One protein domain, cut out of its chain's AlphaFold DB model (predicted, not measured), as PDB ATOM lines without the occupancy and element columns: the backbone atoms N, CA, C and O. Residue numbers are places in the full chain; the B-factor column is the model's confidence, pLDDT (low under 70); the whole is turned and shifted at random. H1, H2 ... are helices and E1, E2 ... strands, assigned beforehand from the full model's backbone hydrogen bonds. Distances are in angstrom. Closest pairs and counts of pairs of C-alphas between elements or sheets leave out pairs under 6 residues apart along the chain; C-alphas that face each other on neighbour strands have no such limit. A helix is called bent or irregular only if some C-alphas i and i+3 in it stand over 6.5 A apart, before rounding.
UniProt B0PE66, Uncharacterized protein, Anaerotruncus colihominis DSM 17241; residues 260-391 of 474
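What this domain is: This is residues 260 to 391 of the 474 residues of an uncharacterized protein of Anaerotruncus colihominis DSM 17241 (UniProt B0PE66). A twisted sheet of five strands curls round one long helix, H2; H1 covers H2 away from the sheet, and H3 packs on the edge strand E5. Residues 338 to 343 stick out. The printed part has 132 residues with three named helices and five named strands, in the order H1 E1 E2 E3 E4 H2 H3 E5; the antiparallel sheet runs E4 E3 E2 E1 E5, and the class is mixed. It is compact, with a radius of gyration of the C-alphas of 13.9 A and spans of 43, 35 and 27 A.

How they stand to each other: E1, residues 284 to 289, E2, 294 to 304, E3, 307 to 316, and E4, 320 to 326, form a meander, successive antiparallel neighbours joined as hairpins. Within hydrogen-bond range are N 286 and O 297, 2.8 A, N 300 and O 311, 2.9 A, and N 312 and O 323, 2.9 A. E5, residues 384 to 389, is antiparallel to E1, with N 287 and O 386 at 2.8 A. H2, residues 342 to 360, is on the sheet, making two layers, a helix on one face; its closest C-alphas with E2 are Ile 352 and Val 297, 7.8 A. H1, residues 265 to 271, touches residues 350 to 357 of H2 alone, the same way at a shallow tilt of 22 degrees; the closest C-alphas are Leu 265 and Lys 350, 6.0 A. H3, residues 368 to 374, is on the same face as H2; its closest C-alphas with E5 are Leu 368 and Ala 385, 5.6 A. H3 is irregular, C-alphas 369 and 372 being 7.7 A apart, with 0 of 3 O i to N i+4 pairs but 3 of 4 O i to N i+3 pairs within range; in H1 and H2 every O i to N i+4 pair is.

Where its parts are: E2 is 28.2 A long, E3 28.7 A and H2 26.7 A from first to last C-alpha. H1 begins at C-alpha 265 (148.810, 126.249, 160.080); E5 ends at C-alpha 389 (132.505, 111.396, 171.909).

The domain as a whole: The C-alphas farthest apart, Asp 305 and Ser 380, are 44.4 A apart. The printed part has no cut; the links H1 to E1 and E4 to H2 are long. pLDDT is under 70 at residues 260 to 263 and 379 to 380.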
ATOM      1  N   VAL A 260     148.050 118.019 152.657       69.88
ATOM      2  CA  VAL A 260     147.160 119.077 153.116       69.88
ATOM      3  C   VAL A 260     147.047 120.149 152.043       69.88
ATOM      4  O   VAL A 260     148.040 120.785 151.695       69.88
ATOM      5  N   THR A 261     145.842 120.345 151.519       67.88
ATOM      6  CA  THR A 261     145.539 121.301 150.443       67.88
ATOM      7  C   THR A 261     144.869 122.580 150.940       67.88
ATOM      8  O   THR A 261     144.733 123.519 150.165       67.88
ATOM      9  N   GLY A 262     144.450 122.632 152.209       63.78
ATOM     10  CA  GLY A 262     143.721 123.777 152.768       63.78
ATOM     11  C   GLY A 262     144.512 124.682 153.725       63.78
ATOM     12  O   GLY A 262     145.743 124.707 153.688       63.78
ATOM     13  N   GLU A 263     143.769 125.410 154.573       67.50
ATOM     14  CA  GLU A 263     144.172 126.566 155.409       67.50
ATOM     15  C   GLU A 263     145.563 126.511 156.054       67.50
ATOM     16  O   GLU A 263     146.055 125.450 156.431       67.50
ATOM     17  N   GLU A 264     146.208 127.667 156.197       79.88
ATOM     18  CA  GLU A 264     147.541 127.781 156.794       79.88
ATOM     19  C   GLU A 264     147.554 127.358 158.271       79.88
ATOM     20  O   GLU A 264     146.630 127.634 159.035       79.88
ATOM     21  N   LEU A 265     148.645 126.714 158.699       83.94
ATOM     22  CA  LEU A 265     148.810 126.249 160.080       83.94
ATOM     23  C   LEU A 265     148.700 127.394 161.104       83.94
ATOM     24  O   LEU A 265     148.190 127.185 162.204       83.94
ATOM     25  N   GLY A 266     149.146 128.601 160.737       84.81
ATOM     26  CA  GLY A 266     149.028 129.797 161.575       84.81
ATOM     27  C   GLY A 266     147.575 130.116 161.934       84.81
ATOM     28  O   GLY A 266     147.265 130.279 163.113       84.81
ATOM     29  N   LEU A 267     146.676 130.082 160.947       86.88
ATOM     30  CA  LEU A 267     145.246 130.330 161.144       86.88
ATOM     31  C   LEU A 267     144.611 129.283 162.070       86.88
ATOM     32  O   LEU A 267     143.879 129.631 162.994       86.88
ATOM     33  N   ILE A 268     144.951 128.001 161.887       89.25
ATOM     34  CA  ILE A 268     144.480 126.924 162.773       89.25
ATOM     35  C   ILE A 268     144.928 127.194 164.219       89.25
ATOM     36  O   ILE A 268     144.122 127.106 165.146       89.25
ATOM     37  N   LYS A 269     146.195 127.572 164.432       91.12
ATOM     38  CA  LYS A 269     146.715 127.898 165.769       91.12
ATOM     39  C   LYS A 269     146.016 129.114 166.385       91.12
ATOM     40  O   LYS A 269     145.755 129.103 167.584       91.12
ATOM     41  N   GLU A 270     145.672 130.131 165.599       88.50
ATOM     42  CA  GLU A 270     144.923 131.307 166.067       88.50
ATOM     43  C   GLU A 270     143.486 130.972 166.482       88.50
ATOM     44  O   GLU A 270     143.027 131.401 167.550       88.50
ATOM     45  N   LEU A 271     142.791 130.152 165.689       88.31
ATOM     46  CA  LEU A 271     141.459 129.645 166.027       88.31
ATOM     47  C   LEU A 271     141.483 128.853 167.338       88.31
ATOM     48  O   LEU A 271     140.588 128.995 168.175       88.31
ATOM     49  N   LEU A 272     142.536 128.064 167.556       89.88
ATOM     50  CA  LEU A 272     142.714 127.259 168.761       89.88
ATOM     51  C   LEU A 272     143.047 128.069 170.020       89.88
ATOM     52  O   LEU A 272     142.955 127.507 171.108       89.88
ATOM     53  N   VAL A 273     143.380 129.357 169.924       85.38
ATOM     54  CA  VAL A 273     143.466 130.258 171.095       85.38
ATOM     55  C   VAL A 273     142.088 130.847 171.450       85.38
ATOM     56  O   VAL A 273     141.915 131.445 172.505       85.38
ATOM     57  N   ASN A 274     141.072 130.632 170.611       83.81
ATOM     58  CA  ASN A 274     139.722 131.176 170.768       83.81
ATOM     59  C   ASN A 274     138.648 130.074 170.752       83.81
ATOM     60  O   ASN A 274     137.593 130.222 170.128       83.81
ATOM     61  N   ARG A 275     138.905 128.951 171.433       87.44
ATOM     62  CA  ARG A 275     138.007 127.783 171.436       87.44
ATOM     63  C   ARG A 275     136.670 128.112 172.090       87.44
ATOM     64  O   ARG A 275     136.579 128.962 172.978       87.44
ATOM     65  N   ARG A 276     135.627 127.394 171.672       84.12
ATOM     66  CA  ARG A 276     134.249 127.593 172.156       84.12
ATOM     67  C   ARG A 276     133.800 126.548 173.161       84.12
ATOM     68  O   ARG A 276     132.908 126.801 173.964       84.12
ATOM     69  N   ARG A 277     134.399 125.366 173.104       85.38
ATOM     70  CA  ARG A 277     133.997 124.197 173.884       85.38
ATOM     71  C   ARG A 277     135.219 123.362 174.237       85.38
ATOM     72  O   ARG A 277     136.274 123.507 173.627       85.38
ATOM     73  N   THR A 278     135.048 122.526 175.249       85.88
ATOM     74  CA  THR A 278     136.011 121.511 175.671       85.88
ATOM     75  C   THR A 278     135.621 120.153 175.117       85.88
ATOM     76  O   THR A 278     134.446 119.890 174.831       85.88
ATOM     77  N   LEU A 279     136.609 119.275 174.977       90.69
ATOM     78  CA  LEU A 279     136.353 117.874 174.683       90.69
ATOM     79  C   LEU A 279     135.618 117.185 175.853       90.69
ATOM     80  O   LEU A 279     135.776 117.556 177.021       90.69
ATOM     81  N   PRO A 280     134.831 116.134 175.563       88.75
ATOM     82  CA  PRO A 280     134.291 115.242 176.579       88.75
ATOM     83  C   PRO A 280     135.372 114.728 177.535       88.75
ATOM     84  O   PRO A 280     136.504 114.453 177.139       88.75
ATOM     85  N   ALA A 281     134.995 114.521 178.796       82.38
ATOM     86  CA  ALA A 281     135.948 114.217 179.859       82.38
ATOM     87  C   ALA A 281     136.691 112.876 179.699       82.38
ATOM     88  O   ALA A 281     137.806 112.741 180.194       82.38
ATOM     89  N   ASN A 282     136.105 111.899 178.992       87.62
ATOM     90  CA  ASN A 282     136.775 110.637 178.657       87.62
ATOM     91  C   ASN A 282     137.364 110.631 177.236       87.62
ATOM     92  O   ASN A 282     137.743 109.573 176.744       87.62
ATOM     93  N   GLY A 283     137.457 111.795 176.593       94.00
ATOM     94  CA  GLY A 283     138.072 111.974 175.285       94.00
ATOM     95  C   GLY A 283     137.118 111.853 174.100       94.00
ATOM     96  O   GLY A 283     135.902 111.687 174.236       94.00
ATOM     97  N   THR A 284     137.690 111.967 172.904       97.56
ATOM     98  CA  THR A 284     136.995 111.842 171.614       97.56
ATOM     99  C   THR A 284     137.842 111.026 170.652       97.56
ATOM    100  O   THR A 284     139.020 111.317 170.481       97.56
ATOM    101  N   LEU A 285     137.247 110.015 170.021       98.38
ATOM    102  CA  LEU A 285     137.880 109.229 168.965       98.38
ATOM    103  C   LEU A 285     137.409 109.742 167.610       98.38
ATOM    104  O   LEU A 285     136.221 109.678 167.314       98.38
ATOM    105  N   VAL A 286     138.335 110.218 166.792       98.44
ATOM    106  CA  VAL A 286     138.108 110.489 165.376       98.44
ATOM    107  C   VAL A 286     138.512 109.251 164.589       98.44
ATOM    108  O   VAL A 286     139.664 108.836 164.643       98.44
ATOM    109  N   GLU A 287     137.575 108.664 163.862       97.94
ATOM    110  CA  GLU A 287     137.823 107.588 162.906       97.94
ATOM    111  C   GLU A 287     138.074 108.191 161.528       97.94
ATOM    112  O   GLU A 287     137.332 109.072 161.083       97.94
ATOM    113  N   LEU A 288     139.121 107.714 160.861       94.88
ATOM    114  CA  LEU A 288     139.507 108.140 159.526       94.88
ATOM    115  C   LEU A 288     139.260 106.989 158.551       94.88
ATOM    116  O   LEU A 288     139.659 105.852 158.795       94.88
ATOM    117  N   LYS A 289     138.595 107.281 157.433       92.56
ATOM    118  CA  LYS A 289     138.388 106.324 156.339       92.56
ATOM    119  C   LYS A 289     139.035 106.844 155.074       92.56
ATOM    120  O   LYS A 289     139.031 108.051 154.828       92.56
ATOM    121  N   ASN A 290     139.560 105.914 154.279       89.00
ATOM    122  CA  ASN A 290     140.320 106.213 153.069       89.00
ATOM    123  C   ASN A 290     141.473 107.196 153.343       89.00
ATOM    124  O   ASN A 290     141.786 108.016 152.491       89.00
ATOM    125  N   ALA A 291     142.051 107.130 154.549       84.69
ATOM    126  CA  ALA A 291     143.113 108.002 155.049       84.69
ATOM    127  C   ALA A 291     144.491 107.304 155.033       84.69
ATOM    128  O   ALA A 291     145.358 107.601 155.855       84.69
ATOM    129  N   ASP A 292     144.667 106.399 154.066       83.25
ATOM    130  CA  ASP A 292     145.885 105.629 153.829       83.25
ATOM    131  C   ASP A 292     146.330 104.854 155.082       83.25
ATOM    132  O   ASP A 292     145.567 104.028 155.590       83.25
ATOM    133  N   MET A 293     147.521 105.129 155.619       86.56
ATOM    134  CA  MET A 293     148.058 104.445 156.797       86.56
ATOM    135  C   MET A 293     147.348 104.842 158.102       86.56
ATOM    136  O   MET A 293     147.450 104.123 159.099       86.56
ATOM    137  N   LEU A 294     146.635 105.974 158.133       90.50
ATOM    138  CA  LEU A 294     146.012 106.514 159.343       90.50
ATOM    139  C   LEU A 294     144.587 105.985 159.519       90.50
ATOM    140  O   LEU A 294     143.739 106.121 158.641       90.50
ATOM    141  N   LYS A 295     144.300 105.421 160.694       93.50
ATOM    142  CA  LYS A 295     142.994 104.817 161.010       93.50
ATOM    143  C   LYS A 295     142.175 105.658 161.976       93.50
ATOM    144  O   LYS A 295     140.953 105.725 161.863       93.50
ATOM    145  N   SER A 296     142.824 106.287 162.953       96.62
ATOM    146  CA  SER A 296     142.113 107.060 163.970       96.62
ATOM    147  C   SER A 296     143.005 108.037 164.720       96.62
ATOM    148  O   SER A 296     144.209 107.820 164.811       96.62
ATOM    149  N   VAL A 297     142.397 109.046 165.343       98.00
ATOM    150  CA  VAL A 297     143.046 109.926 166.320       98.00
ATOM    151  C   VAL A 297     142.175 110.018 167.569       98.00
ATOM    152  O   VAL A 297     141.019 110.427 167.501       98.00
ATOM    153  N   PHE A 298     142.714 109.627 168.719       98.50
ATOM    154  CA  PHE A 298     142.054 109.769 170.013       98.50
ATOM    155  C   PHE A 298     142.583 111.003 170.737       98.50
ATOM    156  O   PHE A 298     143.793 111.158 170.846       98.50
ATOM    157  N   PHE A 299     141.692 111.853 171.240       98.56
ATOM    158  CA  PHE A 299     142.025 113.109 171.907       98.56
ATOM    159  C   PHE A 299     141.557 113.138 173.361       98.56
ATOM    160  O   PHE A 299     140.431 112.725 173.653       98.56
ATOM    161  N   LYS A 300     142.369 113.733 174.243       96.50
ATOM    162  CA  LYS A 300     141.985 114.154 175.598       96.50
ATOM    163  C   LYS A 300     142.529 115.542 175.924       96.50
ATOM    164  O   LYS A 300     143.629 115.900 175.520       96.50
ATOM    165  N   GLU A 301     141.765 116.296 176.703       93.88
ATOM    166  CA  GLU A 301     142.176 117.581 177.268       93.88
ATOM    167  C   GLU A 301     142.575 117.414 178.732       93.88
ATOM    168  O   GLU A 301     141.829 116.826 179.520       93.88
ATOM    169  N   ILE A 302     143.715 117.989 179.105       90.50
ATOM    170  CA  ILE A 302     144.139 118.132 180.498       90.50
ATOM    171  C   ILE A 302     144.579 119.571 180.780       90.50
ATOM    172  O   ILE A 302     144.939 120.319 179.873       90.50
ATOM    173  N   LEU A 303     144.568 119.941 182.059       85.25
ATOM    174  CA  LEU A 303     145.180 121.171 182.553       85.25
ATOM    175  C   LEU A 303     146.489 120.799 183.259       85.25
ATOM    176  O   LEU A 303     146.455 120.068 184.251       85.25
ATOM    177  N   CYS A 304     147.619 121.285 182.755       84.69
ATOM    178  CA  CYS A 304     148.952 121.056 183.312       84.69
ATOM    179  C   CYS A 304     149.692 122.396 183.368       84.69
ATOM    180  O   CYS A 304     149.660 123.137 182.394       84.69
ATOM    181  N   ASP A 305     150.287 122.740 184.511       81.56
ATOM    182  CA  ASP A 305     151.024 123.999 184.722       81.56
ATOM    183  C   ASP A 305     150.252 125.264 184.293       81.56
ATOM    184  O   ASP A 305     150.796 126.191 183.703       81.56
ATOM    185  N   ASN A 306     148.947 125.302 184.602       78.69
ATOM    186  CA  ASN A 306     147.999 126.355 184.199       78.69
ATOM    187  C   ASN A 306     147.804 126.521 182.683       78.69
ATOM    188  O   ASN A 306     147.182 127.489 182.245       78.69
ATOM    189  N   GLU A 307     148.247 125.554 181.890       85.88
ATOM    190  CA  GLU A 307     148.070 125.514 180.449       85.88
ATOM    191  C   GLU A 307     147.168 124.341 180.044       85.88
ATOM    192  O   GLU A 307     147.241 123.233 180.586       85.88
ATOM    193  N   MET A 308     146.281 124.582 179.076       88.44
ATOM    194  CA  MET A 308     145.521 123.502 178.451       88.44
ATOM    195  C   MET A 308     146.439 122.720 177.514       88.44
ATOM    196  O   MET A 308     146.974 123.284 176.551       88.44
ATOM    197  N   VAL A 309     146.566 121.422 177.781       93.62
ATOM    198  CA  VAL A 309     147.347 120.470 176.990       93.62
ATOM    199  C   VAL A 309     146.404 119.466 176.346       93.62
ATOM    200  O   VAL A 309     145.542 118.872 177.001       93.62
ATOM    201  N   ILE A 310     146.568 119.286 175.043       96.81
ATOM    202  CA  ILE A 310     145.802 118.349 174.232       96.81
ATOM    203  C   ILE A 310     146.669 117.129 174.025       96.81
ATOM    204  O   ILE A 310     147.668 117.206 173.321       96.81
ATOM    205  N   LEU A 311     146.300 116.015 174.634       98.25
ATOM    206  CA  LEU A 311     146.941 114.735 174.383       98.25
ATOM    207  C   LEU A 311     146.273 114.101 173.167       98.25
ATOM    208  O   LEU A 311     145.039 114.089 173.076       98.25
ATOM    209  N   TYR A 312     147.067 113.531 172.268       98.38
ATOM    210  CA  TYR A 312     146.559 112.764 171.140       98.38
ATOM    211  C   TYR A 312     147.257 111.406 171.024       98.38
ATOM    212  O   TYR A 312     148.425 111.257 171.378       98.38
ATOM    213  N   ARG A 313     146.531 110.412 170.506       97.69
ATOM    214  CA  ARG A 313     147.086 109.136 170.042       97.69
ATOM    215  C   ARG A 313     146.552 108.809 168.658       97.69
ATOM    216  O   ARG A 313     145.347 108.641 168.478       97.69
ATOM    217  N   VAL A 314     147.457 108.685 167.705       95.38
ATOM    218  CA  VAL A 314     147.206 108.248 166.338       95.38
ATOM    219  C   VAL A 314     147.283 106.730 166.285       95.38
ATOM    220  O   VAL A 314     148.282 106.154 166.697       95.38
ATOM    221  N   GLY A 315     146.238 106.092 165.769       94.69
ATOM    222  CA  GLY A 315     146.254 104.677 165.405       94.69
ATOM    223  C   GLY A 315     146.494 104.526 163.908       94.69
ATOM    224  O   GLY A 315     145.803 105.170 163.109       94.69
ATOM    225  N   SER A 316     147.448 103.679 163.525       92.44
ATOM    226  CA  SER A 316     147.835 103.444 162.129       92.44
ATOM    227  C   SER A 316     147.786 101.960 161.737       92.44
ATOM    228  O   SER A 316     147.445 101.084 162.535       92.44
ATOM    229  N   THR A 317     148.108 101.649 160.483       91.25
ATOM    230  CA  THR A 317     148.380 100.274 160.030       91.25
ATOM    231  C   THR A 317     149.604  99.653 160.695       91.25
ATOM    232  O   THR A 317     149.656  98.431 160.788       91.25
ATOM    233  N   TYR A 318     150.530 100.470 161.197       91.50
ATOM    234  CA  TYR A 318     151.817 100.032 161.734       91.50
ATOM    235  C   TYR A 318     151.913 100.074 163.260       91.50
ATOM    236  O   TYR A 318     152.953  99.730 163.801       91.50
ATOM    237  N   GLY A 319     150.859 100.500 163.955       93.00
ATOM    238  CA  GLY A 319     150.856 100.689 165.405       93.00
ATOM    239  C   GLY A 319     150.424 102.093 165.806       93.00
ATOM    240  O   GLY A 319     149.871 102.841 164.990       93.00
ATOM    241  N   ASP A 320     150.667 102.442 167.063       94.19
ATOM    242  CA  ASP A 320     150.197 103.689 167.652       94.19
ATOM    243  C   ASP A 320     151.328 104.703 167.839       94.19
ATOM    244  O   ASP A 320     152.461 104.345 168.152       94.19
ATOM    245  N   LEU A 321     150.984 105.982 167.703       92.25
ATOM    246  CA  LEU A 321     151.868 107.115 167.960       92.25
ATOM    247  C   LEU A 321     151.154 108.138 168.830       92.25
ATOM    248  O   LEU A 321     150.083 108.623 168.466       92.25
ATOM    249  N   SER A 322     151.752 108.500 169.954       95.81
ATOM    250  CA  SER A 322     151.198 109.498 170.867       95.81
ATOM    251  C   SER A 322     151.961 110.815 170.809       95.81
ATOM    252  O   SER A 322     153.116 110.864 170.397       95.81
ATOM    253  N   GLY A 323     151.312 111.887 171.236       96.88
ATOM    254  CA  GLY A 323     151.946 113.185 171.395       96.88
ATOM    255  C   GLY A 323     151.009 114.173 172.068       96.88
ATOM    256  O   GLY A 323     149.933 113.810 172.562       96.88
ATOM    257  N   TYR A 324     151.413 115.439 172.092       97.50
ATOM    258  CA  TYR A 324     150.610 116.479 172.714       97.50
ATOM    259  C   TYR A 324     150.776 117.853 172.067       97.50
ATOM    260  O   TYR A 324     151.738 118.124 171.355       97.50
ATOM    261  N   TYR A 325     149.813 118.734 172.323       96.44
ATOM    262  CA  TYR A 325     149.848 120.138 171.932       96.44
ATOM    263  C   TYR A 325     149.542 121.032 173.130       96.44
ATOM    264  O   TYR A 325     148.513 120.871 173.788       96.44
ATOM    265  N   LYS A 326     150.422 121.993 173.395       93.19
ATOM    266  CA  LYS A 326     150.281 122.992 174.455       93.19
ATOM    267  C   LYS A 326     149.713 124.274 173.853       93.19
ATOM    268  O   LYS A 326     150.282 124.859 172.934       93.19
ATOM    269  N   THR A 327     148.525 124.665 174.301       86.81
ATOM    270  CA  THR A 327     147.712 125.651 173.571       86.81
ATOM    271  C   THR A 327     148.170 127.102 173.734       86.81
ATOM    272  O   THR A 327     147.992 127.883 172.802       86.81
ATOM    273  N   ALA A 328     148.760 127.470 174.874       85.25
ATOM    274  CA  ALA A 328     149.240 128.823 175.146       85.25
ATOM    275  C   ALA A 328     150.638 129.052 174.548       85.25
ATOM    276  O   ALA A 328     150.854 130.035 173.844       85.25
ATOM    277  N   SER A 329     151.557 128.110 174.758       88.56
ATOM    278  CA  SER A 329     152.908 128.097 174.178       88.56
ATOM    279  C   SER A 329     152.923 127.732 172.688       88.56
ATOM    280  O   SER A 329     153.918 127.964 172.007       88.56
ATOM    281  N   ARG A 330     151.816 127.186 172.164       91.94
ATOM    282  CA  ARG A 330     151.660 126.702 170.779       91.94
ATOM    283  C   ARG A 330     152.679 125.630 170.382       91.94
ATOM    284  O   ARG A 330     152.942 125.440 169.187       91.94
ATOM    285  N   LEU A 331     153.222 124.929 171.376       92.94
ATOM    286  CA  LEU A 331     154.183 123.856 171.194       92.94
ATOM    287  C   LEU A 331     153.453 122.580 170.776       92.94
ATOM    288  O   LEU A 331     152.577 122.092 171.493       92.94
ATOM    289  N   PHE A 332     153.829 122.037 169.624       94.31
ATOM    290  CA  PHE A 332     153.372 120.737 169.154       94.31
ATOM    291  C   PHE A 332     154.486 119.715 169.336       94.31
ATOM    292  O   PHE A 332     155.588 119.913 168.832       94.31
ATOM    293  N   MET A 333     154.183 118.625 170.030       93.31
ATOM    294  CA  MET A 333     155.111 117.541 170.290       93.31
ATOM    295  C   MET A 333     154.614 116.247 169.647       93.31
ATOM    296  O   MET A 333     153.472 115.824 169.850       93.31
ATOM    297  N   ALA A 334     155.493 115.621 168.879       88.94
ATOM    298  CA  ALA A 334     155.331 114.341 168.214       88.94
ATOM    299  C   ALA A 334     156.675 113.600 168.178       88.94
ATOM    300  O   ALA A 334     157.737 114.144 168.491       88.94
ATOM    301  N   MET A 335     156.637 112.351 167.723       77.06
ATOM    302  CA  MET A 335     157.831 111.528 167.531       77.06
ATOM    303  C   MET A 335     158.828 112.122 166.524       77.06
ATOM    304  O   MET A 335     160.036 111.989 166.694       77.06
ATOM    305  N   PHE A 336     158.340 112.783 165.471       70.81
ATOM    306  CA  PHE A 336     159.182 113.247 164.364       70.81
ATOM    307  C   PHE A 336     159.842 114.609 164.602       70.81
ATOM    308  O   PHE A 336     160.662 115.007 163.776       70.81
ATOM    309  N   ASN A 337     159.531 115.313 165.698       74.69
ATOM    310  CA  ASN A 337     160.012 116.680 165.938       74.69
ATOM    311  C   ASN A 337     161.540 116.807 165.853       74.69
ATOM    312  O   ASN A 337     162.036 117.754 165.252       74.69
ATOM    313  N   LYS A 338     162.274 115.828 166.399       73.19
ATOM    314  CA  LYS A 338     163.749 115.791 166.400       73.19
ATOM    315  C   LYS A 338     164.342 114.932 165.276       73.19
ATOM    316  O   LYS A 338     165.521 114.596 165.300       73.19
ATOM    317  N   SER A 339     163.524 114.534 164.302       73.94
ATOM    318  CA  SER A 339     163.961 113.745 163.147       73.94
ATOM    319  C   SER A 339     164.293 114.639 161.948       73.94
ATOM    320  O   SER A 339     163.889 115.799 161.877       73.94
ATOM    321  N   ASN A 340     164.947 114.071 160.934       73.50
ATOM    322  CA  ASN A 340     165.188 114.765 159.663       73.50
ATOM    323  C   ASN A 340     163.913 114.930 158.799       73.50
ATOM    324  O   ASN A 340     163.974 115.509 157.716       73.50
ATOM    325  N   TYR A 341     162.750 114.464 159.269       78.69
ATOM    326  CA  TYR A 341     161.480 114.428 158.536       78.69
ATOM    327  C   TYR A 341     160.577 115.631 158.859       78.69
ATOM    328  O   TYR A 341     159.420 115.490 159.267       78.69
ATOM    329  N   LYS A 342     161.113 116.847 158.680       80.75
ATOM    330  CA  LYS A 342     160.421 118.103 159.035       80.75
ATOM    331  C   LYS A 342     159.073 118.267 158.326       80.75
ATOM    332  O   LYS A 342     158.110 118.733 158.929       80.75
ATOM    333  N   GLU A 343     158.983 117.859 157.060       81.06
ATOM    334  CA  GLU A 343     157.742 117.965 156.288       81.06
ATOM    335  C   GLU A 343     156.642 117.046 156.840       81.06
ATOM    336  O   GLU A 343     155.490 117.456 156.971       81.06
ATOM    337  N   GLN A 344     156.987 115.814 157.206       80.12
ATOM    338  CA  GLN A 344     156.068 114.844 157.795       80.12
ATOM    339  C   GLN A 344     155.591 115.322 159.164       80.12
ATOM    340  O   GLN A 344     154.394 115.269 159.443       80.12
ATOM    341  N   SER A 345     156.503 115.862 159.980       83.88
ATOM    342  CA  SER A 345     156.154 116.479 161.261       83.88
ATOM    343  C   SER A 345     155.138 117.611 161.074       83.88
ATOM    344  O   SER A 345     154.116 117.641 161.756       83.88
ATOM    345  N   LEU A 346     155.357 118.489 160.087       86.25
ATOM    346  CA  LEU A 346     154.441 119.585 159.767       86.25
ATOM    347  C   LEU A 346     153.073 119.084 159.274       86.25
ATOM    348  O   LEU A 346     152.032 119.618 159.663       86.25
ATOM    349  N   ARG A 347     153.050 118.056 158.417       86.69
ATOM    350  CA  ARG A 347     151.801 117.448 157.932       86.69
ATOM    351  C   ARG A 347     151.015 116.805 159.075       86.69
ATOM    352  O   ARG A 347     149.797 116.969 159.124       86.69
ATOM    353  N   LEU A 348     151.697 116.119 159.996       89.12
ATOM    354  CA  LEU A 348     151.078 115.516 161.175       89.12
ATOM    355  C   LEU A 348     150.490 116.595 162.081       89.12
ATOM    356  O   LEU A 348     149.318 116.517 162.433       89.12
ATOM    357  N   GLU A 349     151.272 117.623 162.403       92.50
ATOM    358  CA  GLU A 349     150.815 118.759 163.203       92.50
ATOM    359  C   GLU A 349     149.552 119.376 162.608       92.50
ATOM    360  O   GLU A 349     148.537 119.529 163.289       92.50
ATOM    361  N   LYS A 350     149.579 119.662 161.305       91.38
ATOM    362  CA  LYS A 350     148.443 120.256 160.610       91.38
ATOM    363  C   LYS A 350     147.211 119.353 160.644       91.38
ATOM    364  O   LYS A 350     146.120 119.851 160.906       91.38
ATOM    365  N   LEU A 351     147.368 118.046 160.434       92.19
ATOM    366  CA  LEU A 351     146.275 117.078 160.550       92.19
ATOM    367  C   LEU A 351     145.671 117.077 161.960       92.19
ATOM    368  O   LEU A 351     144.458 117.223 162.115       92.19
ATOM    369  N   ILE A 352     146.510 116.924 162.986       95.19
ATOM    370  CA  ILE A 352     146.075 116.812 164.381       95.19
ATOM    371  C   ILE A 352     145.369 118.092 164.834       95.19
ATOM    372  O   ILE A 352     144.275 118.021 165.399       95.19
ATOM    373  N   LEU A 353     145.949 119.260 164.551       95.00
ATOM    374  CA  LEU A 353     145.370 120.540 164.953       95.00
ATOM    375  C   LEU A 353     144.107 120.886 164.162       95.00
ATOM    376  O   LEU A 353     143.179 121.440 164.748       95.00
ATOM    377  N   TRP A 354     144.021 120.521 162.879       94.12
ATOM    378  CA  TRP A 354     142.795 120.699 162.096       94.12
ATOM    379  C   TRP A 354     141.655 119.837 162.650       94.12
ATOM    380  O   TRP A 354     140.560 120.346 162.882       94.12
ATOM    381  N   LEU A 355     141.917 118.551 162.930       95.31
ATOM    382  CA  LEU A 355     140.922 117.646 163.518       95.31
ATOM    383  C   LEU A 355     140.456 118.151 164.882       95.31
ATOM    384  O   LEU A 355     139.260 118.160 165.162       95.31
ATOM    385  N   TYR A 356     141.389 118.604 165.719       95.94
ATOM    386  CA  TYR A 356     141.053 119.181 167.010       95.94
ATOM    387  C   TYR A 356     140.220 120.463 166.855       95.94
ATOM    388  O   TYR A 356     139.180 120.590 167.499       95.94
ATOM    389  N   CYS A 357     140.600 121.369 165.949       94.06
ATOM    390  CA  CYS A 357     139.855 122.592 165.650       94.06
ATOM    391  C   CYS A 357     138.413 122.290 165.209       94.06
ATOM    392  O   CYS A 357     137.480 122.868 165.767       94.06
ATOM    393  N   ALA A 358     138.213 121.304 164.328       93.62
ATOM    394  CA  ALA A 358     136.889 120.856 163.889       93.62
ATOM    395  C   ALA A 358     135.991 120.350 165.036       93.62
ATOM    396  O   ALA A 358     134.766 120.361 164.920       93.62
ATOM    397  N   LEU A 359     136.585 119.893 166.145       94.00
ATOM    398  CA  LEU A 359     135.857 119.420 167.324       94.00
ATOM    399  C   LEU A 359     135.505 120.551 168.299       94.00
ATOM    400  O   LEU A 359     134.438 120.511 168.917       94.00
ATOM    401  N   VAL A 360     136.394 121.535 168.473       92.25
ATOM    402  CA  VAL A 360     136.318 122.491 169.598       92.25
ATOM    403  C   VAL A 360     136.032 123.939 169.212       92.25
ATOM    404  O   VAL A 360     135.566 124.727 170.047       92.25
ATOM    405  N   CYS A 361     136.291 124.302 167.963       90.12
ATOM    406  CA  CYS A 361     135.978 125.616 167.429       90.12
ATOM    407  C   CYS A 361     134.556 125.629 166.843       90.12
ATOM    408  O   CYS A 361     133.912 124.590 166.657       90.12
ATOM    409  N   ASP A 362     134.042 126.836 166.636       82.06
ATOM    410  CA  ASP A 362     132.779 127.087 165.941       82.06
ATOM    411  C   ASP A 362     133.101 127.855 164.656       82.06
ATOM    412  O   ASP A 362     132.881 129.060 164.547       82.06
ATOM    413  N   ASP A 363     133.766 127.159 163.730       81.44
ATOM    414  CA  ASP A 363     134.178 127.688 162.433       81.44
ATOM    415  C   ASP A 363     133.465 126.913 161.314       81.44
ATOM    416  O   ASP A 363     133.487 125.685 161.268       81.44
ATOM    417  N   ARG A 364     132.797 127.627 160.398       76.44
ATOM    418  CA  ARG A 364     132.013 127.008 159.311       76.44
ATOM    419  C   ARG A 364     132.879 126.391 158.205       76.44
ATOM    420  O   ARG A 364     132.371 125.633 157.377       76.44
ATOM    421  N   LYS A 365     134.159 126.758 158.124       82.25
ATOM    422  CA  LYS A 365     135.117 126.212 157.159       82.25
ATOM    423  C   LYS A 365     135.776 124.945 157.685       82.25
ATOM    424  O   LYS A 365     135.994 124.029 156.898       82.25
ATOM    425  N   ILE A 366     136.035 124.880 158.990       87.88
ATOM    426  CA  ILE A 366     136.675 123.733 159.639       87.88
ATOM    427  C   ILE A 366     135.625 122.871 160.351       87.88
ATOM    428  O   ILE A 366     135.279 123.094 161.509       87.88
ATOM    429  N   SER A 367     135.143 121.837 159.660       91.31
ATOM    430  CA  SER A 367     134.255 120.813 160.221       91.31
ATOM    431  C   SER A 367     134.618 119.427 159.687       91.31
ATOM    432  O   SER A 367     135.090 119.302 158.561       91.31
ATOM    433  N   LEU A 368     134.381 118.365 160.468       92.44
ATOM    434  CA  LEU A 368     134.769 116.994 160.086       92.44
ATOM    435  C   LEU A 368     134.142 116.523 158.763       92.44
ATOM    436  O   LEU A 368     134.778 115.791 158.010       92.44
ATOM    437  N   GLU A 369     132.929 116.984 158.453       92.31
ATOM    438  CA  GLU A 369     132.228 116.709 157.188       92.31
ATOM    439  C   GLU A 369     133.014 117.205 155.967       92.31
ATOM    440  O   GLU A 369     132.921 116.631 154.886       92.31
ATOM    441  N   ARG A 370     133.834 118.243 156.158       90.94
ATOM    442  CA  ARG A 370     134.661 118.865 155.125       90.94
ATOM    443  C   ARG A 370     136.085 118.330 155.095       90.94
ATOM    444  O   ARG A 370     136.912 118.873 154.375       90.94
ATOM    445  N   PHE A 371     136.406 117.270 155.838       91.00
ATOM    446  CA  PHE A 371     137.770 116.730 155.900       91.00
ATOM    447  C   PHE A 371     138.366 116.456 154.508       91.00
ATOM    448  O   PHE A 371     139.500 116.846 154.228       91.00
ATOM    449  N   GLY A 372     137.573 115.891 153.598       88.75
ATOM    450  CA  GLY A 372     137.979 115.616 152.218       88.75
ATOM    451  C   GLY A 372     138.256 116.849 151.341       88.75
ATOM    452  O   GLY A 372     138.913 116.724 150.307       88.75
ATOM    453  N   ASP A 373     137.801 118.041 151.743       88.25
ATOM    454  CA  ASP A 373     138.111 119.300 151.051       88.25
ATOM    455  C   ASP A 373     139.564 119.738 151.323       88.25
ATOM    456  O   ASP A 373     140.198 120.384 150.487       88.25
ATOM    457  N   PHE A 374     140.096 119.382 152.499       87.25
ATOM    458  CA  PHE A 374     141.379 119.868 153.019       87.25
ATOM    459  C   PHE A 374     142.506 118.838 152.929       87.25
ATOM    460  O   PHE A 374     143.678 119.224 152.962       87.25
ATOM    461  N   PHE A 375     142.172 117.551 152.834       87.69
ATOM    462  CA  PHE A 375     143.133 116.453 152.843       87.69
ATOM    463  C   PHE A 375     142.925 115.543 151.636       87.69
ATOM    464  O   PHE A 375     141.796 115.208 151.284       87.69
ATOM    465  N   ARG A 376     144.026 115.127 151.004       82.94
ATOM    466  CA  ARG A 376     144.022 114.246 149.827       82.94
ATOM    467  C   ARG A 376     145.055 113.135 149.960       82.94
ATOM    468  O   ARG A 376     146.144 113.363 150.486       82.94
ATOM    469  N   ILE A 377     144.723 111.959 149.434       76.94
ATOM    470  CA  ILE A 377     145.665 110.847 149.252       76.94
ATOM    471  C   ILE A 377     145.789 110.553 147.769       76.94
ATOM    472  O   ILE A 377     144.798 110.275 147.083       76.94
ATOM    473  N   GLY A 378     147.020 110.668 147.270       72.44
ATOM    474  CA  GLY A 378     147.279 110.697 145.837       72.44
ATOM    475  C   GLY A 378     146.396 111.727 145.120       72.44
ATOM    476  O   GLY A 378     146.026 112.760 145.682       72.44
ATOM    477  N   ASN A 379     146.035 111.422 143.872       69.19
ATOM    478  CA  ASN A 379     145.247 112.316 143.016       69.19
ATOM    479  C   ASN A 379     143.740 111.999 142.989       69.19
ATOM    480  O   ASN A 379     142.999 112.686 142.289       69.19
ATOM    481  N   SER A 380     143.266 110.961 143.690       67.44
ATOM    482  CA  SER A 380     141.913 110.424 143.434       67.44
ATOM    483  C   SER A 380     141.139 109.961 144.667       67.44
ATOM    484  O   SER A 380     139.950 109.680 144.544       67.44
ATOM    485  N   VAL A 381     141.759 109.897 145.848       81.56
ATOM    486  CA  VAL A 381     141.085 109.410 147.058       81.56
ATOM    487  C   VAL A 381     140.750 110.576 147.982       81.56
ATOM    488  O   VAL A 381     141.627 111.326 148.421       81.56
ATOM    489  N   THR A 382     139.457 110.723 148.269       87.38
ATOM    490  CA  THR A 382     138.932 111.699 149.228       87.38
ATOM    491  C   THR A 382     138.750 111.012 150.585       87.38
ATOM    492  O   THR A 382     137.880 110.142 150.707       87.38
ATOM    493  N   PRO A 383     139.554 111.359 151.604       90.94
ATOM    494  CA  PRO A 383     139.402 110.796 152.933       90.94
ATOM    495  C   PRO A 383     138.195 111.407 153.661       90.94
ATOM    496  O   PRO A 383     137.791 112.540 153.396       90.94
ATOM    497  N   THR A 384     137.637 110.671 154.622       93.44
ATOM    498  CA  THR A 384     136.528 111.144 155.475       93.44
ATOM    499  C   THR A 384     136.851 110.950 156.949       93.44
ATOM    500  O   THR A 384     137.532 109.982 157.296       93.44
ATOM    501  N   ALA A 385     136.313 111.814 157.811       95.75
ATOM    502  CA  ALA A 385     136.486 111.738 159.257       95.75
ATOM    503  C   ALA A 385     135.134 111.754 159.985       95.75
ATOM    504  O   ALA A 385     134.225 112.490 159.608       95.75
ATOM    505  N   SER A 386     135.009 110.977 161.060       96.94
ATOM    506  CA  SER A 386     133.836 110.987 161.946       96.94
ATOM    507  C   SER A 386     134.251 110.851 163.403       96.94
ATOM    508  O   SER A 386     135.211 110.147 163.697       96.94
ATOM    509  N   ALA A 387     133.532 111.492 164.326       97.44
ATOM    510  CA  ALA A 387     133.896 111.501 165.741       97.44
ATOM    511  C   ALA A 387     132.917 110.722 166.627       97.44
ATOM    512  O   ALA A 387     131.700 110.860 166.523       97.44
ATOM    513  N   LYS A 388     133.478 109.976 167.579       97.00
ATOM    514  CA  LYS A 388     132.785 109.345 168.699       97.00
ATOM    515  C   LYS A 388     133.226 110.004 170.002       97.00
ATOM    516  O   LYS A 388     134.396 109.952 170.379       97.00
ATOM    517  N   MET A 389     132.272 110.615 170.694       92.38
ATOM    518  CA  MET A 389     132.505 111.396 171.909       92.38
ATOM    519  C   MET A 389     132.184 110.579 173.166       92.38
ATOM    520  O   MET A 389     131.115 109.973 173.261       92.38
ATOM    521  N   PHE A 390     133.087 110.573 174.151       88.75
ATOM    522  CA  PHE A 390     132.929 109.790 175.380       88.75
ATOM    523  C   PHE A 390     132.600 110.693 176.577       88.75
ATOM    524  O   PHE A 390     133.469 111.159 177.317       88.75
ATOM    525  N   TYR A 391     131.307 110.943 176.775       82.56
ATOM    526  CA  TYR A 391     130.798 111.744 177.889       82.56
ATOM    527  C   TYR A 391     130.744 110.971 179.217       82.56
ATOM    528  O   TYR A 391     130.996 109.766 179.293       82.56
TER     529      TYR A 391